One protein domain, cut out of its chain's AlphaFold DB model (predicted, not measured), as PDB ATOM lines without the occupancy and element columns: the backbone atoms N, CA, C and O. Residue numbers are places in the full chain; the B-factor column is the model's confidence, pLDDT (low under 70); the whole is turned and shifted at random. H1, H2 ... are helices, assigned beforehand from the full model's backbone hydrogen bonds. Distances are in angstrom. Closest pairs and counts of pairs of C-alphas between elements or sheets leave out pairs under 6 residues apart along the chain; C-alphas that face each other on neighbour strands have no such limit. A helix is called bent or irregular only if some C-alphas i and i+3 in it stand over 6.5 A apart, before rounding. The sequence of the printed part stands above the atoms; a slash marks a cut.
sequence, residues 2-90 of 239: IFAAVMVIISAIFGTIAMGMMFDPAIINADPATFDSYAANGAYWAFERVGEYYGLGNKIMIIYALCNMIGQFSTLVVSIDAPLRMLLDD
ATOM      1  N   ILE A   2       9.199 -22.505  -8.924       88.12
ATOM      2  CA  ILE A   2      10.272 -22.715  -7.926       88.12
ATOM      3  C   ILE A   2       9.735 -22.806  -6.485       88.12
ATOM      4  O   ILE A   2      10.071 -23.742  -5.775       88.12
ATOM      5  N   PHE A   3       8.835 -21.905  -6.078       88.75
ATOM      6  CA  PHE A   3       8.229 -21.936  -4.737       88.75
ATOM      7  C   PHE A   3       7.493 -23.254  -4.433       88.75
ATOM      8  O   PHE A   3       7.711 -23.866  -3.394       88.75
ATOM      9  N   ALA A   4       6.672 -23.733  -5.373       85.38
ATOM     10  CA  ALA A   4       5.972 -25.008  -5.231       85.38
ATOM     11  C   ALA A   4       6.951 -26.192  -5.144       85.38
ATOM     12  O   ALA A   4       6.762 -27.075  -4.314       85.38
ATOM     13  N   ALA A   5       8.021 -26.186  -5.947       84.44
ATOM     14  CA  ALA A   5       9.056 -27.216  -5.889       84.44
ATOM     15  C   ALA A   5       9.756 -27.248  -4.520       84.44
ATOM     16  O   ALA A   5       9.931 -28.321  -3.951       84.44
ATOM     17  N   VAL A   6      10.088 -26.079  -3.960       91.69
ATOM     18  CA  VAL A   6      10.678 -25.970  -2.616       91.69
ATOM     19  C   VAL A   6       9.730 -26.528  -1.553       91.69
ATOM     20  O   VAL A   6      10.163 -27.323  -0.724       91.69
ATOM     21  N   MET A   7       8.437 -26.191  -1.603       91.75
ATOM     22  CA  MET A   7       7.463 -26.747  -0.656       91.75
ATOM     23  C   MET A   7       7.350 -28.271  -0.754       91.75
ATOM     24  O   MET A   7       7.317 -28.939   0.273       91.75
ATOM     25  N   VAL A   8       7.332 -28.837  -1.966       87.81
ATOM     26  CA  VAL A   8       7.285 -30.298  -2.157       87.81
ATOM     27  C   VAL A   8       8.517 -30.972  -1.552       87.81
ATOM     28  O   VAL A   8       8.375 -31.982  -0.867       87.81
ATOM     29  N   ILE A   9       9.709 -30.404  -1.758       89.31
ATOM     30  CA  ILE A   9      10.958 -30.939  -1.198       89.31
ATOM     31  C   ILE A   9      10.917 -30.912   0.330       89.31
ATOM     32  O   ILE A   9      11.199 -31.925   0.967       89.31
ATOM     33  N   ILE A  10      10.530 -29.777   0.914       91.38
ATOM     34  CA  ILE A  10      10.426 -29.621   2.367       91.38
ATOM     35  C   ILE A  10       9.445 -30.654   2.932       91.38
ATOM     36  O   ILE A  10       9.813 -31.428   3.814       91.38
ATOM     37  N   SER A  11       8.234 -30.743   2.377       88.06
ATOM     38  CA  SER A  11       7.226 -31.715   2.814       88.06
ATOM     39  C   SER A  11       7.696 -33.165   2.678       88.06
ATOM     40  O   SER A  11       7.425 -33.974   3.562       88.06
ATOM     41  N   ALA A  12       8.429 -33.505   1.613       85.69
ATOM     42  CA  ALA A  12       8.967 -34.851   1.418       85.69
ATOM     43  C   ALA A  12      10.044 -35.205   2.459       85.69
ATOM     44  O   ALA A  12      10.041 -36.316   2.993       85.69
ATOM     45  N   ILE A  13      10.935 -34.261   2.784       90.06
ATOM     46  CA  ILE A  13      11.976 -34.452   3.804       90.06
ATOM     47  C   ILE A  13      11.336 -34.649   5.178       90.06
ATOM     48  O   ILE A  13      11.605 -35.650   5.839       90.06
ATOM     49  N   PHE A  14      10.448 -33.739   5.586       88.06
ATOM     50  CA  PHE A  14       9.757 -33.849   6.872       88.06
ATOM     51  C   PHE A  14       8.895 -35.112   6.957       88.06
ATOM     52  O   PHE A  14       8.898 -35.773   7.991       88.06
ATOM     53  N   GLY A  15       8.223 -35.497   5.867       85.06
ATOM     54  CA  GLY A  15       7.475 -36.752   5.795       85.06
ATOM     55  C   GLY A  15       8.369 -37.979   5.984       85.06
ATOM     56  O   GLY A  15       8.030 -38.873   6.753       85.06
ATOM     57  N   THR A  16       9.545 -38.000   5.353       83.94
ATOM     58  CA  THR A  16      10.512 -39.104   5.495       83.94
ATOM     59  C   THR A  16      11.056 -39.196   6.923       83.94
ATOM     60  O   THR A  16      11.136 -40.290   7.477       83.94
ATOM     61  N   ILE A  17      11.374 -38.055   7.547       86.19
ATOM     62  CA  ILE A  17      11.821 -38.001   8.949       86.19
ATOM     63  C   ILE A  17      10.714 -38.505   9.884       86.19
ATOM     64  O   ILE A  17      10.977 -39.347  10.738       86.19
ATOM     65  N   ALA A  18       9.474 -38.046   9.696       84.12
ATOM     66  CA  ALA A  18       8.337 -38.470  10.511       84.12
ATOM     67  C   ALA A  18       8.092 -39.985  10.416       84.12
ATOM     68  O   ALA A  18       7.922 -40.645  11.440       84.12
ATOM     69  N   MET A  19       8.154 -40.551   9.207       82.75
ATOM     70  CA  MET A  19       8.066 -41.999   8.995       82.75
ATOM     71  C   MET A  19       9.184 -42.746   9.736       82.75
ATOM     72  O   MET A  19       8.914 -43.721  10.432       82.75
ATOM     73  N   GLY A  20      10.426 -42.258   9.665       81.50
ATOM     74  CA  GLY A  20      11.557 -42.853  10.386       81.50
ATOM     75  C   GLY A  20      11.440 -42.789  11.914       81.50
ATOM     76  O   GLY A  20      12.029 -43.613  12.602       81.50
ATOM     77  N   MET A  21      10.670 -41.839  12.454       84.12
ATOM     78  CA  MET A  21      10.389 -41.746  13.891       84.12
ATOM     79  C   MET A  21       9.192 -42.605  14.327       84.12
ATOM     80  O   MET A  21       9.121 -43.009  15.484       84.12
ATOM     81  N   MET A  22       8.235 -42.859  13.430       82.75
ATOM     82  CA  MET A  22       7.007 -43.608  13.735       82.75
ATOM     83  C   MET A  22       7.176 -45.127  13.682       82.75
ATOM     84  O   MET A  22       6.396 -45.848  14.314       82.75
ATOM     85  N   PHE A  23       8.157 -45.616  12.922       84.00
ATOM     86  CA  PHE A  23       8.348 -47.042  12.689       84.00
ATOM     87  C   PHE A  23       9.768 -47.492  13.013       84.00
ATOM     88  O   PHE A  23      10.740 -46.869  12.596       84.00
ATOM     89  N   ASP A  24       9.874 -48.619  13.716       81.38
ATOM     90  CA  ASP A  24      11.151 -49.238  14.054       81.38
ATOM     91  C   ASP A  24      11.694 -50.054  12.858       81.38
ATOM     92  O   ASP A  24      11.027 -50.999  12.409       81.38
ATOM     93  N   PRO A  25      12.902 -49.742  12.342       75.75
ATOM     94  CA  PRO A  25      13.533 -50.499  11.263       75.75
ATOM     95  C   PRO A  25      13.728 -51.986  11.575       75.75
ATOM     96  O   PRO A  25      13.728 -52.793  10.646       75.75
ATOM     97  N   ALA A  26      13.892 -52.365  12.847       75.38
ATOM     98  CA  ALA A  26      14.062 -53.764  13.239       75.38
ATOM     99  C   ALA A  26      12.779 -54.580  13.026       75.38
ATOM    100  O   ALA A  26      12.847 -55.752  12.668       75.38
ATOM    101  N   ILE A  27      11.613 -53.948  13.188       75.44
ATOM    102  CA  ILE A  27      10.302 -54.579  12.990       75.44
ATOM    103  C   ILE A  27       9.946 -54.602  11.501       75.44
ATOM    104  O   ILE A  27       9.451 -55.607  10.998       75.44
ATOM    105  N   ILE A  28      10.238 -53.518  10.775       75.69
ATOM    106  CA  ILE A  28       9.972 -53.440   9.331       75.69
ATOM    107  C   ILE A  28      10.806 -54.468   8.553       75.69
ATOM    108  O   ILE A  28      10.292 -55.114   7.645       75.69
ATOM    109  N   ASN A  29      12.083 -54.626   8.911       76.12
ATOM    110  CA  ASN A  29      13.002 -55.539   8.226       76.12
ATOM    111  C   ASN A  29      12.991 -56.961   8.809       76.12
ATOM    112  O   ASN A  29      13.830 -57.772   8.424       76.12
ATOM    113  N   ALA A  30      12.077 -57.264   9.737       73.75
ATOM    114  CA  ALA A  30      12.008 -58.573  10.383       73.75
ATOM    115  C   ALA A  30      11.686 -59.701   9.389       73.75
ATOM    116  O   ALA A  30      12.174 -60.816   9.549       73.75
ATOM    117  N   ASP A  31      10.884 -59.406   8.362       75.19
ATOM    118  CA  ASP A  31      10.497 -60.359   7.324       75.19
ATOM    119  C   ASP A  31      10.272 -59.642   5.977       75.19
ATOM    120  O   ASP A  31       9.688 -58.550   5.968       75.19
ATOM    121  N   PRO A  32      10.671 -60.228   4.828       71.94
ATOM    122  CA  PRO A  32      10.459 -59.622   3.514       71.94
ATOM    123  C   PRO A  32       8.997 -59.269   3.214       71.94
ATOM    124  O   PRO A  32       8.749 -58.242   2.584       71.94
ATOM    125  N   ALA A  33       8.018 -60.041   3.704       71.75
ATOM    126  CA  ALA A  33       6.607 -59.720   3.478       71.75
ATOM    127  C   ALA A  33       6.153 -58.491   4.284       71.75
ATOM    128  O   ALA A  33       5.301 -57.720   3.834       71.75
ATOM    129  N   THR A  34       6.748 -58.272   5.462       72.06
ATOM    130  CA  THR A  34       6.468 -57.103   6.309       72.06
ATOM    131  C   THR A  34       7.100 -55.849   5.715       72.06
ATOM    132  O   THR A  34       6.453 -54.799   5.665       72.06
ATOM    133  N   PHE A  35       8.313 -55.974   5.174       73.38
ATOM    134  CA  PHE A  35       8.954 -54.907   4.415       73.38
ATOM    135  C   PHE A  35       8.128 -54.521   3.182       73.38
ATOM    136  O   PHE A  35       7.843 -53.341   2.985       73.38
ATOM    137  N   ASP A  36       7.678 -55.500   2.391       68.12
ATOM    138  CA  ASP A  36       6.861 -55.248   1.199       68.12
ATOM    139  C   ASP A  36       5.523 -54.578   1.558       68.12
ATOM    140  O   ASP A  36       5.080 -53.642   0.883       68.12
ATOM    141  N   SER A  37       4.898 -54.996   2.663       71.31
ATOM    142  CA  SER A  37       3.671 -54.370   3.159       71.31
ATOM    143  C   SER A  37       3.900 -52.936   3.639       71.31
ATOM    144  O   SER A  37       3.086 -52.061   3.337       71.31
ATOM    145  N   TYR A  38       5.002 -52.665   4.344       77.06
ATOM    146  CA  TYR A  38       5.369 -51.313   4.770       77.06
ATOM    147  C   TYR A  38       5.716 -50.413   3.579       77.06
ATOM    148  O   TYR A  38       5.268 -49.270   3.515       77.06
ATOM    149  N   ALA A  39       6.455 -50.924   2.597       71.44
ATOM    150  CA  ALA A  39       6.797 -50.177   1.391       71.44
ATOM    151  C   ALA A  39       5.544 -49.774   0.594       71.44
ATOM    152  O   ALA A  39       5.493 -48.677   0.036       71.44
ATOM    153  N   ALA A  40       4.520 -50.631   0.569       71.25
ATOM    154  CA  ALA A  40       3.260 -50.350  -0.113       71.25
ATOM    155  C   ALA A  40       2.285 -49.491   0.716       71.25
ATOM    156  O   ALA A  40       1.590 -48.644   0.153       71.25
ATOM    157  N   ASN A  41       2.221 -49.693   2.038       81.75
ATOM    158  CA  ASN A  41       1.153 -49.154   2.894       81.75
ATOM    159  C   ASN A  41       1.639 -48.243   4.031       81.75
ATOM    160  O   ASN A  41       0.820 -47.762   4.812       81.75
ATOM    161  N   GLY A  42       2.938 -47.959   4.137       81.06
ATOM    162  CA  GLY A  42       3.525 -47.269   5.291       81.06
ATOM    163  C   GLY A  42       2.898 -45.906   5.580       81.06
ATOM    164  O   GLY A  42       2.673 -45.566   6.738       81.06
ATOM    165  N   ALA A  43       2.525 -45.152   4.541       82.69
ATOM    166  CA  ALA A  43       1.817 -43.885   4.716       82.69
ATOM    167  C   ALA A  43       0.438 -44.075   5.377       82.69
ATOM    168  O   ALA A  43       0.071 -43.309   6.263       82.69
ATOM    169  N   TYR A  44      -0.307 -45.120   5.006       86.25
ATOM    170  CA  TYR A  44      -1.600 -45.438   5.618       86.25
ATOM    171  C   TYR A  44      -1.440 -45.822   7.088       86.25
ATOM    172  O   TYR A  44      -2.164 -45.299   7.932       86.25
ATOM    173  N   TRP A  45      -0.439 -46.649   7.400       85.12
ATOM    174  CA  TRP A  45      -0.111 -47.039   8.774       85.12
ATOM    175  C   TRP A  45       0.310 -45.842   9.636       85.12
ATOM    176  O   TRP A  45       0.040 -45.810  10.835       85.12
ATOM    177  N   ALA A  46       0.959 -44.839   9.039       85.44
ATOM    178  CA  ALA A  46       1.354 -43.625   9.745       85.44
ATOM    179  C   ALA A  46       0.123 -42.805  10.141       85.44
ATOM    180  O   ALA A  46      -0.016 -42.398  11.292       85.44
ATOM    181  N   PHE A  47      -0.813 -42.614   9.206       86.12
ATOM    182  CA  PHE A  47      -2.069 -41.918   9.485       86.12
ATOM    183  C   PHE A  47      -2.990 -42.698  10.429       86.12
ATOM    184  O   PHE A  47      -3.746 -42.077  11.177       86.12
ATOM    185  N   GLU A  48      -2.911 -44.030  10.434       86.94
ATOM    186  CA  GLU A  48      -3.578 -44.875  11.426       86.94
ATOM    187  C   GLU A  48      -3.007 -44.641  12.831       86.94
ATOM    188  O   GLU A  48      -3.759 -44.247  13.719       86.94
ATOM    189  N   ARG A  49      -1.679 -44.725  13.012       85.00
ATOM    190  CA  ARG A  49      -0.993 -44.427  14.291       85.00
ATOM    191  C   ARG A  49      -1.295 -43.026  14.825       85.00
ATOM    192  O   ARG A  49      -1.498 -42.845  16.023       85.00
ATOM    193  N   VAL A  50      -1.339 -42.019  13.952       86.88
ATOM    194  CA  VAL A  50      -1.736 -40.652  14.342       86.88
ATOM    195  C   VAL A  50      -3.193 -40.627  14.800       86.88
ATOM    196  O   VAL A  50      -3.524 -39.986  15.796       86.88
ATOM    197  N   GLY A  51      -4.071 -41.343  14.100       85.69
ATOM    198  CA  GLY A  51      -5.467 -41.497  14.489       85.69
ATOM    199  C   GLY A  51      -5.633 -42.164  15.853       85.69
ATOM    200  O   GLY A  51      -6.413 -41.677  16.671       85.69
ATOM    201  N   GLU A  52      -4.867 -43.216  16.131       87.81
ATOM    202  CA  GLU A  52      -4.817 -43.870  17.443       87.81
ATOM    203  C   GLU A  52      -4.310 -42.920  18.535       87.81
ATOM    204  O   GLU A  52      -4.953 -42.798  19.577       87.81
ATOM    205  N   TYR A  53      -3.229 -42.177  18.276       86.88
ATOM    206  CA  TYR A  53      -2.660 -41.215  19.228       86.88
ATOM    207  C   TYR A  53      -3.663 -40.131  19.653       86.88
ATOM    208  O   TYR A  53      -3.737 -39.773  20.827       86.88
ATOM    209  N   TYR A  54      -4.472 -39.627  18.715       87.12
ATOM    210  CA  TYR A  54      -5.506 -38.622  18.992       87.12
ATOM    211  C   TYR A  54      -6.867 -39.219  19.402       87.12
ATOM    212  O   TYR A  54      -7.844 -38.478  19.524       87.12
ATOM    213  N   GLY A  55      -6.972 -40.541  19.593       86.94
ATOM    214  CA  GLY A  55      -8.227 -41.218  19.954       86.94
ATOM    215  C   GLY A  55      -9.296 -41.213  18.850       86.94
ATOM    216  O   GLY A  55     -10.466 -41.501  19.097       86.94
ATOM    217  N   LEU A  56      -8.913 -40.877  17.619       82.25
ATOM    218  CA  LEU A  56      -9.777 -40.827  16.437       82.25
ATOM    219  C   LEU A  56      -9.813 -42.162  15.674       82.25
ATOM    220  O   LEU A  56     -10.622 -42.308  14.749       82.25
ATOM    221  N   GLY A  57      -8.959 -43.119  16.055       86.00
ATOM    222  CA  GLY A  57      -8.811 -44.422  15.407       86.00
ATOM    223  C   GLY A  57      -8.574 -44.275  13.902       86.00
ATOM    224  O   GLY A  57      -7.907 -43.351  13.442       86.00
ATOM    225  N   ASN A  58      -9.215 -45.121  13.101       88.88
ATOM    226  CA  ASN A  58      -8.911 -45.243  11.669       88.88
ATOM    227  C   ASN A  58      -9.470 -44.101  10.798       88.88
ATOM    228  O   ASN A  58      -9.311 -44.110   9.576       88.88
ATOM    229  N   LYS A  59     -10.119 -43.091  11.390       87.94
ATOM    230  CA  LYS A  59     -10.745 -41.985  10.643       87.94
ATOM    231  C   LYS A  59      -9.729 -41.185   9.824       87.94
ATOM    232  O   LYS A  59     -10.007 -40.858   8.673       87.94
ATOM    233  N   ILE A  60      -8.553 -40.901  10.392       87.75
ATOM    234  CA  ILE A  60      -7.504 -40.130   9.704       87.75
ATOM    235  C   ILE A  60      -6.943 -40.929   8.518       87.75
ATOM    236  O   ILE A  60      -6.805 -40.381   7.424       87.75
ATOM    237  N   MET A  61      -6.714 -42.234   8.700       90.12
ATOM    238  CA  MET A  61      -6.311 -43.135   7.617       90.12
ATOM    239  C   MET A  61      -7.337 -43.152   6.475       90.12
ATOM    240  O   MET A  61      -6.949 -43.065   5.312       90.12
ATOM    241  N   ILE A  62      -8.637 -43.225   6.781       89.19
ATOM    242  CA  ILE A  62      -9.701 -43.233   5.760       89.19
ATOM    243  C   ILE A  62      -9.721 -41.917   4.974       89.19
ATOM    244  O   ILE A  62      -9.809 -41.939   3.746       89.19
ATOM    245  N   ILE A  63      -9.605 -40.771   5.652       89.88
ATOM    246  CA  ILE A  63      -9.540 -39.461   4.984       89.88
ATOM    247  C   ILE A  63      -8.329 -39.409   4.050       89.88
ATOM    248  O   ILE A  63      -8.469 -39.047   2.881       89.88
ATOM    249  N   TYR A  64      -7.158 -39.834   4.532       88.94
ATOM    250  CA  TYR A  64      -5.957 -39.917   3.708       88.94
ATOM    251  C   TYR A  64      -6.157 -40.837   2.496       88.94
ATOM    252  O   TYR A  64      -5.802 -40.464   1.378       88.94
ATOM    253  N   ALA A  65      -6.787 -41.998   2.687       89.12
ATOM    254  CA  ALA A  65      -7.078 -42.937   1.612       89.12
ATOM    255  C   ALA A  65      -7.966 -42.324   0.523       89.12
ATOM    256  O   ALA A  65      -7.671 -42.478  -0.662       89.12
ATOM    257  N   LEU A  66      -9.006 -41.581   0.910       91.94
ATOM    258  CA  LEU A  66      -9.888 -40.880  -0.025       91.94
ATOM    259  C   LEU A  66      -9.151 -39.765  -0.776       91.94
ATOM    260  O   LEU A  66      -9.283 -39.656  -1.997       91.94
ATOM    261  N   CYS A  67      -8.334 -38.971  -0.081       90.56
ATOM    262  CA  CYS A  67      -7.506 -37.947  -0.714       90.56
ATOM    263  C   CYS A  67      -6.513 -38.558  -1.711       90.56
ATOM    264  O   CYS A  67      -6.400 -38.068  -2.837       90.56
ATOM    265  N   ASN A  68      -5.837 -39.648  -1.331       90.25
ATOM    266  CA  ASN A  68      -4.907 -40.347  -2.211       90.25
ATOM    267  C   ASN A  68      -5.636 -40.928  -3.430       90.25
ATOM    268  O   ASN A  68      -5.176 -40.771  -4.556       90.25
ATOM    269  N   MET A  69      -6.819 -41.517  -3.236       89.81
ATOM    270  CA  MET A  69      -7.653 -42.029  -4.325       89.81
ATOM    271  C   MET A  69      -8.015 -40.925  -5.335       89.81
ATOM    272  O   MET A  69      -7.834 -41.110  -6.538       89.81
ATOM    273  N   ILE A  70      -8.469 -39.757  -4.865       91.50
ATOM    274  CA  ILE A  70      -8.782 -38.608  -5.733       91.50
ATOM    275  C   ILE A  70      -7.524 -38.129  -6.474       91.50
ATOM    276  O   ILE A  70      -7.574 -37.883  -7.682       91.50
ATOM    277  N   GLY A  71      -6.389 -38.030  -5.774       89.06
ATOM    278  CA  GLY A  71      -5.110 -37.637  -6.367       89.06
ATOM    279  C   GLY A  71      -4.637 -38.605  -7.456       89.06
ATOM    280  O   GLY A  71      -4.206 -38.172  -8.530       89.06
ATOM    281  N   GLN A  72      -4.785 -39.909  -7.228       87.75
ATOM    282  CA  GLN A  72      -4.430 -40.935  -8.206       87.75
ATOM    283  C   GLN A  72      -5.365 -40.920  -9.417       87.75
ATOM    284  O   GLN A  72      -4.887 -41.002 -10.549       87.75
ATOM    285  N   PHE A  73      -6.674 -40.721  -9.225       88.56
ATOM    286  CA  PHE A  73      -7.601 -40.545 -10.349       88.56
ATOM    287  C   PHE A  73      -7.282 -39.296 -11.173       88.56
ATOM    288  O   PHE A  73      -7.274 -39.358 -12.403       88.56
ATOM    289  N   SER A  74      -6.964 -38.177 -10.519       89.00
ATOM    290  CA  SER A  74      -6.538 -36.954 -11.207       89.00
ATOM    291  C   SER A  74      -5.275 -37.194 -12.041       89.00
ATOM    292  O   SER A  74      -5.242 -36.887 -13.235       89.00
ATOM    293  N   THR A  75      -4.268 -37.830 -11.440       88.56
ATOM    294  CA  THR A  75      -3.005 -38.163 -12.111       88.56
ATOM    295  C   THR A  75      -3.225 -39.110 -13.288       88.56
ATOM    296  O   THR A  75      -2.627 -38.910 -14.346       88.56
ATOM    297  N   LEU A  76      -4.113 -40.099 -13.151       87.06
ATOM    298  CA  LEU A  76      -4.470 -41.029 -14.224       87.06
ATOM    299  C   LEU A  76      -5.080 -40.296 -15.425       87.06
ATOM    300  O   LEU A  76      -4.643 -40.505 -16.557       87.06
ATOM    301  N   VAL A  77      -6.049 -39.407 -15.187       85.69
ATOM    302  CA  VAL A  77      -6.705 -38.632 -16.254       85.69
ATOM    303  C   VAL A  77      -5.693 -37.757 -16.995       85.69
ATOM    304  O   VAL A  77      -5.645 -37.778 -18.228       85.69
ATOM    305  N   VAL A  78      -4.841 -37.037 -16.260       87.56
ATOM    306  CA  VAL A  78      -3.804 -36.176 -16.851       87.56
ATOM    307  C   VAL A  78      -2.774 -37.000 -17.629       87.56
ATOM    308  O   VAL A  78      -2.380 -36.608 -18.727       87.56
ATOM    309  N   SER A  79      -2.378 -38.162 -17.107       85.25
ATOM    310  CA  SER A  79      -1.390 -39.043 -17.745       85.25
ATOM    311  C   SER A  79      -1.889 -39.671 -19.050       85.25
ATOM    312  O   SER A  79      -1.073 -40.045 -19.886       85.25
ATOM    313  N   ILE A  80      -3.207 -39.776 -19.251       84.00
ATOM    314  CA  ILE A  80      -3.795 -40.251 -20.513       84.00
ATOM    315  C   ILE A  80      -3.885 -39.107 -21.529       84.00
ATOM    316  O   ILE A  80      -3.497 -39.269 -22.687       84.00
ATOM    317  N   ASP A  81      -4.407 -37.952 -21.114       82.94
ATOM    318  CA  ASP A  81      -4.741 -36.863 -22.038       82.94
ATOM    319  C   ASP A  81      -3.513 -36.038 -22.455       82.94
ATOM    320  O   ASP A  81      -3.336 -35.759 -23.644       82.94
ATOM    321  N   ALA A  82      -2.624 -35.693 -21.516       84.44
ATOM    322  CA  ALA A  82      -1.514 -34.783 -21.796       84.44
ATOM    323  C   ALA A  82      -0.481 -35.361 -22.785       84.44
ATOM    324  O   ALA A  82      -0.179 -34.682 -23.770       84.44
ATOM    325  N   PRO A  83       0.032 -36.602 -22.625       82.56
ATOM    326  CA  PRO A  83       0.974 -37.170 -23.589       82.56
ATOM    327  C   PRO A  83       0.344 -37.392 -24.965       82.56
ATOM    328  O   PRO A  83       1.010 -37.208 -25.981       82.56
ATOM    329  N   LEU A  84      -0.944 -37.754 -25.012       83.56
ATOM    330  CA  LEU A  84      -1.660 -37.962 -26.266       83.56
ATOM    331  C   LEU A  84      -1.799 -36.658 -27.050       83.56
ATOM    332  O   LEU A  84      -1.506 -36.632 -28.242       83.56
ATOM    333  N   ARG A  85      -2.217 -35.572 -26.390       82.12
ATOM    334  CA  ARG A  85      -2.294 -34.254 -27.035       82.12
ATOM    335  C   ARG A  85      -0.922 -33.777 -27.472       82.12
ATOM    336  O   ARG A  85      -0.773 -33.388 -28.622       82.12
ATOM    337  N   MET A  86       0.092 -33.912 -26.618       81.94
ATOM    338  CA  MET A  86       1.466 -33.552 -26.973       81.94
ATOM    339  C   MET A  86       1.963 -34.307 -28.217       81.94
ATOM    340  O   MET A  86       2.650 -33.723 -29.047       81.94
ATOM    341  N   LEU A  87       1.600 -35.584 -28.369       82.50
ATOM    342  CA  LEU A  87       1.979 -36.398 -29.526       82.50
ATOM    343  C   LEU A  87       1.198 -36.031 -30.801       82.50
ATOM    344  O   LEU A  87       1.772 -36.001 -31.888       82.50
ATOM    345  N   LEU A  88      -0.116 -35.812 -30.685       81.12
ATOM    346  CA  LEU A  88      -1.014 -35.635 -31.832       81.12
ATOM    347  C   LEU A  88      -1.110 -34.178 -32.319       81.12
ATOM    348  O   LEU A  88      -1.353 -33.955 -33.507       81.12
ATOM    349  N   ASP A  89      -0.925 -33.202 -31.427       81.38
ATOM    350  CA  ASP A  89      -0.929 -31.771 -31.760       81.38
ATOM    351  C   ASP A  89       0.449 -31.263 -32.239       81.38
ATOM    352  O   ASP A  89       0.532 -30.147 -32.740       81.38
ATOM    353  N   ASP A  90       1.526 -32.055 -32.139       81.50
ATOM    354  CA  ASP A  90       2.831 -31.675 -32.694       81.50
ATOM    355  C   ASP A  90       2.855 -31.825 -34.225       81.50
ATOM    356  O   ASP A  90       2.811 -32.937 -34.757       81.50
TER     357      ASP A  90
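This is residues 2 to 90 of the 239 residues of an uncharacterized protein of Peptoniphilus sp. DNF00840 (UniProt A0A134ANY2). Two long helices, H1 and H4, reach out of a small helical body like the two arms of an open V, with a gap between them; residues 2 to 14 of H1 and residues 69 to 90, of which 69 to 88 belong to H4, stick out free. The body is made of the rest of these two arms together with the short H2 and the bent helix H3, whose second arm H3b folds back on the first turns of H4 as a helical hairpin, while its first arm H3a turns away about perpendicular to H3b. The printed part has 89 residues with four named helices, H1, H2, H3 and H4 in that order along the chain, and no named strand; the class is all helix. The whole is loose, with a radius of gyration of the C-alphas of 17.3 A, and elongated, spanning 52 by 30 by 26 A.

H1 comes first, residues 2 to 22, and begins with the C-alpha of Ile 2 at (10.272, -22.715, -7.926); it is 30.3 A long from first to last C-alpha. H2 follows with four residues, 25 to 28, and is 5.0 A long. H3, residues 32 to 53, was assigned as one helix by its hydrogen bonds but is bent: C-alphas 40 and 43 are 8.2 A apart. Its arm H3a holds residues 32 to 40 and is 12.3 A long, its arm H3b holds residues 43 to 53 and is 15.4 A long, and residues 41 and 42 belong to neither. H3b begins with the C-alpha of Ala 43 at (1.817, -43.885, 4.716). H4, residues 59 to 88, is the longest helix with 30 residues and 44.0 A, and ends with the C-alpha of Leu 88 at (-1.014, -35.635, -31.832). H4 is neither bent nor irregular, but only just: C-alphas 80 and 83 are 6.5 A apart.

H3 is the hub, touching the three other helices, and its arms H3a and H3b stand about perpendicular at 86 degrees. H3b touches H4 with 15 pairs of C-alphas within 8 A, the closest being those of Phe 47 and Met 61 at 4.8 A. They form a helical hairpin, with a shallow tilt of 23 degrees, opposite ways, and H4 takes part with residues 59 to 65 alone. H1 and H3b only just touch, with 3 pairs of C-alphas within 8 A, and touch only at their ends. Their closest C-alphas are those of Met 22 and Ala 46, 6.9 A apart, and H1 takes part with residues 19 to 22 alone. The lines of H1 and H3b stand at a steep tilt of 63 degrees, the same way. H2 and H3a only just touch, with 3 pairs within 8 A, and touch only at the corner, where the closest C-alphas, those of Ile 28 and Phe 35, are 5.2 A apart. H1 and H2 meet only through their link. H1 and H4 are apart, and H1 is also apart from H3a. In H1, H3a and H3b every O i to N i+4 pair is within hydrogen-bond range, in H4 24 of 26 are, and H2 is too short for such a pair.

The two C-alphas farthest apart are those of Gly 55 and Asp 90, at 54.6 A, while the first and last printed C-alphas, Ile 2 and Asp 90, are 27.4 A apart. Without the stretches that stand free, 54 residues span 29 by 20 by 18 A. The printed part has no cut, and the links from H1 to H2, H2 to H3 and H3 to H4 are tight. The mean pLDDT of the printed part is 84.0, and Asp 36 in H3a is the one printed residue under 70.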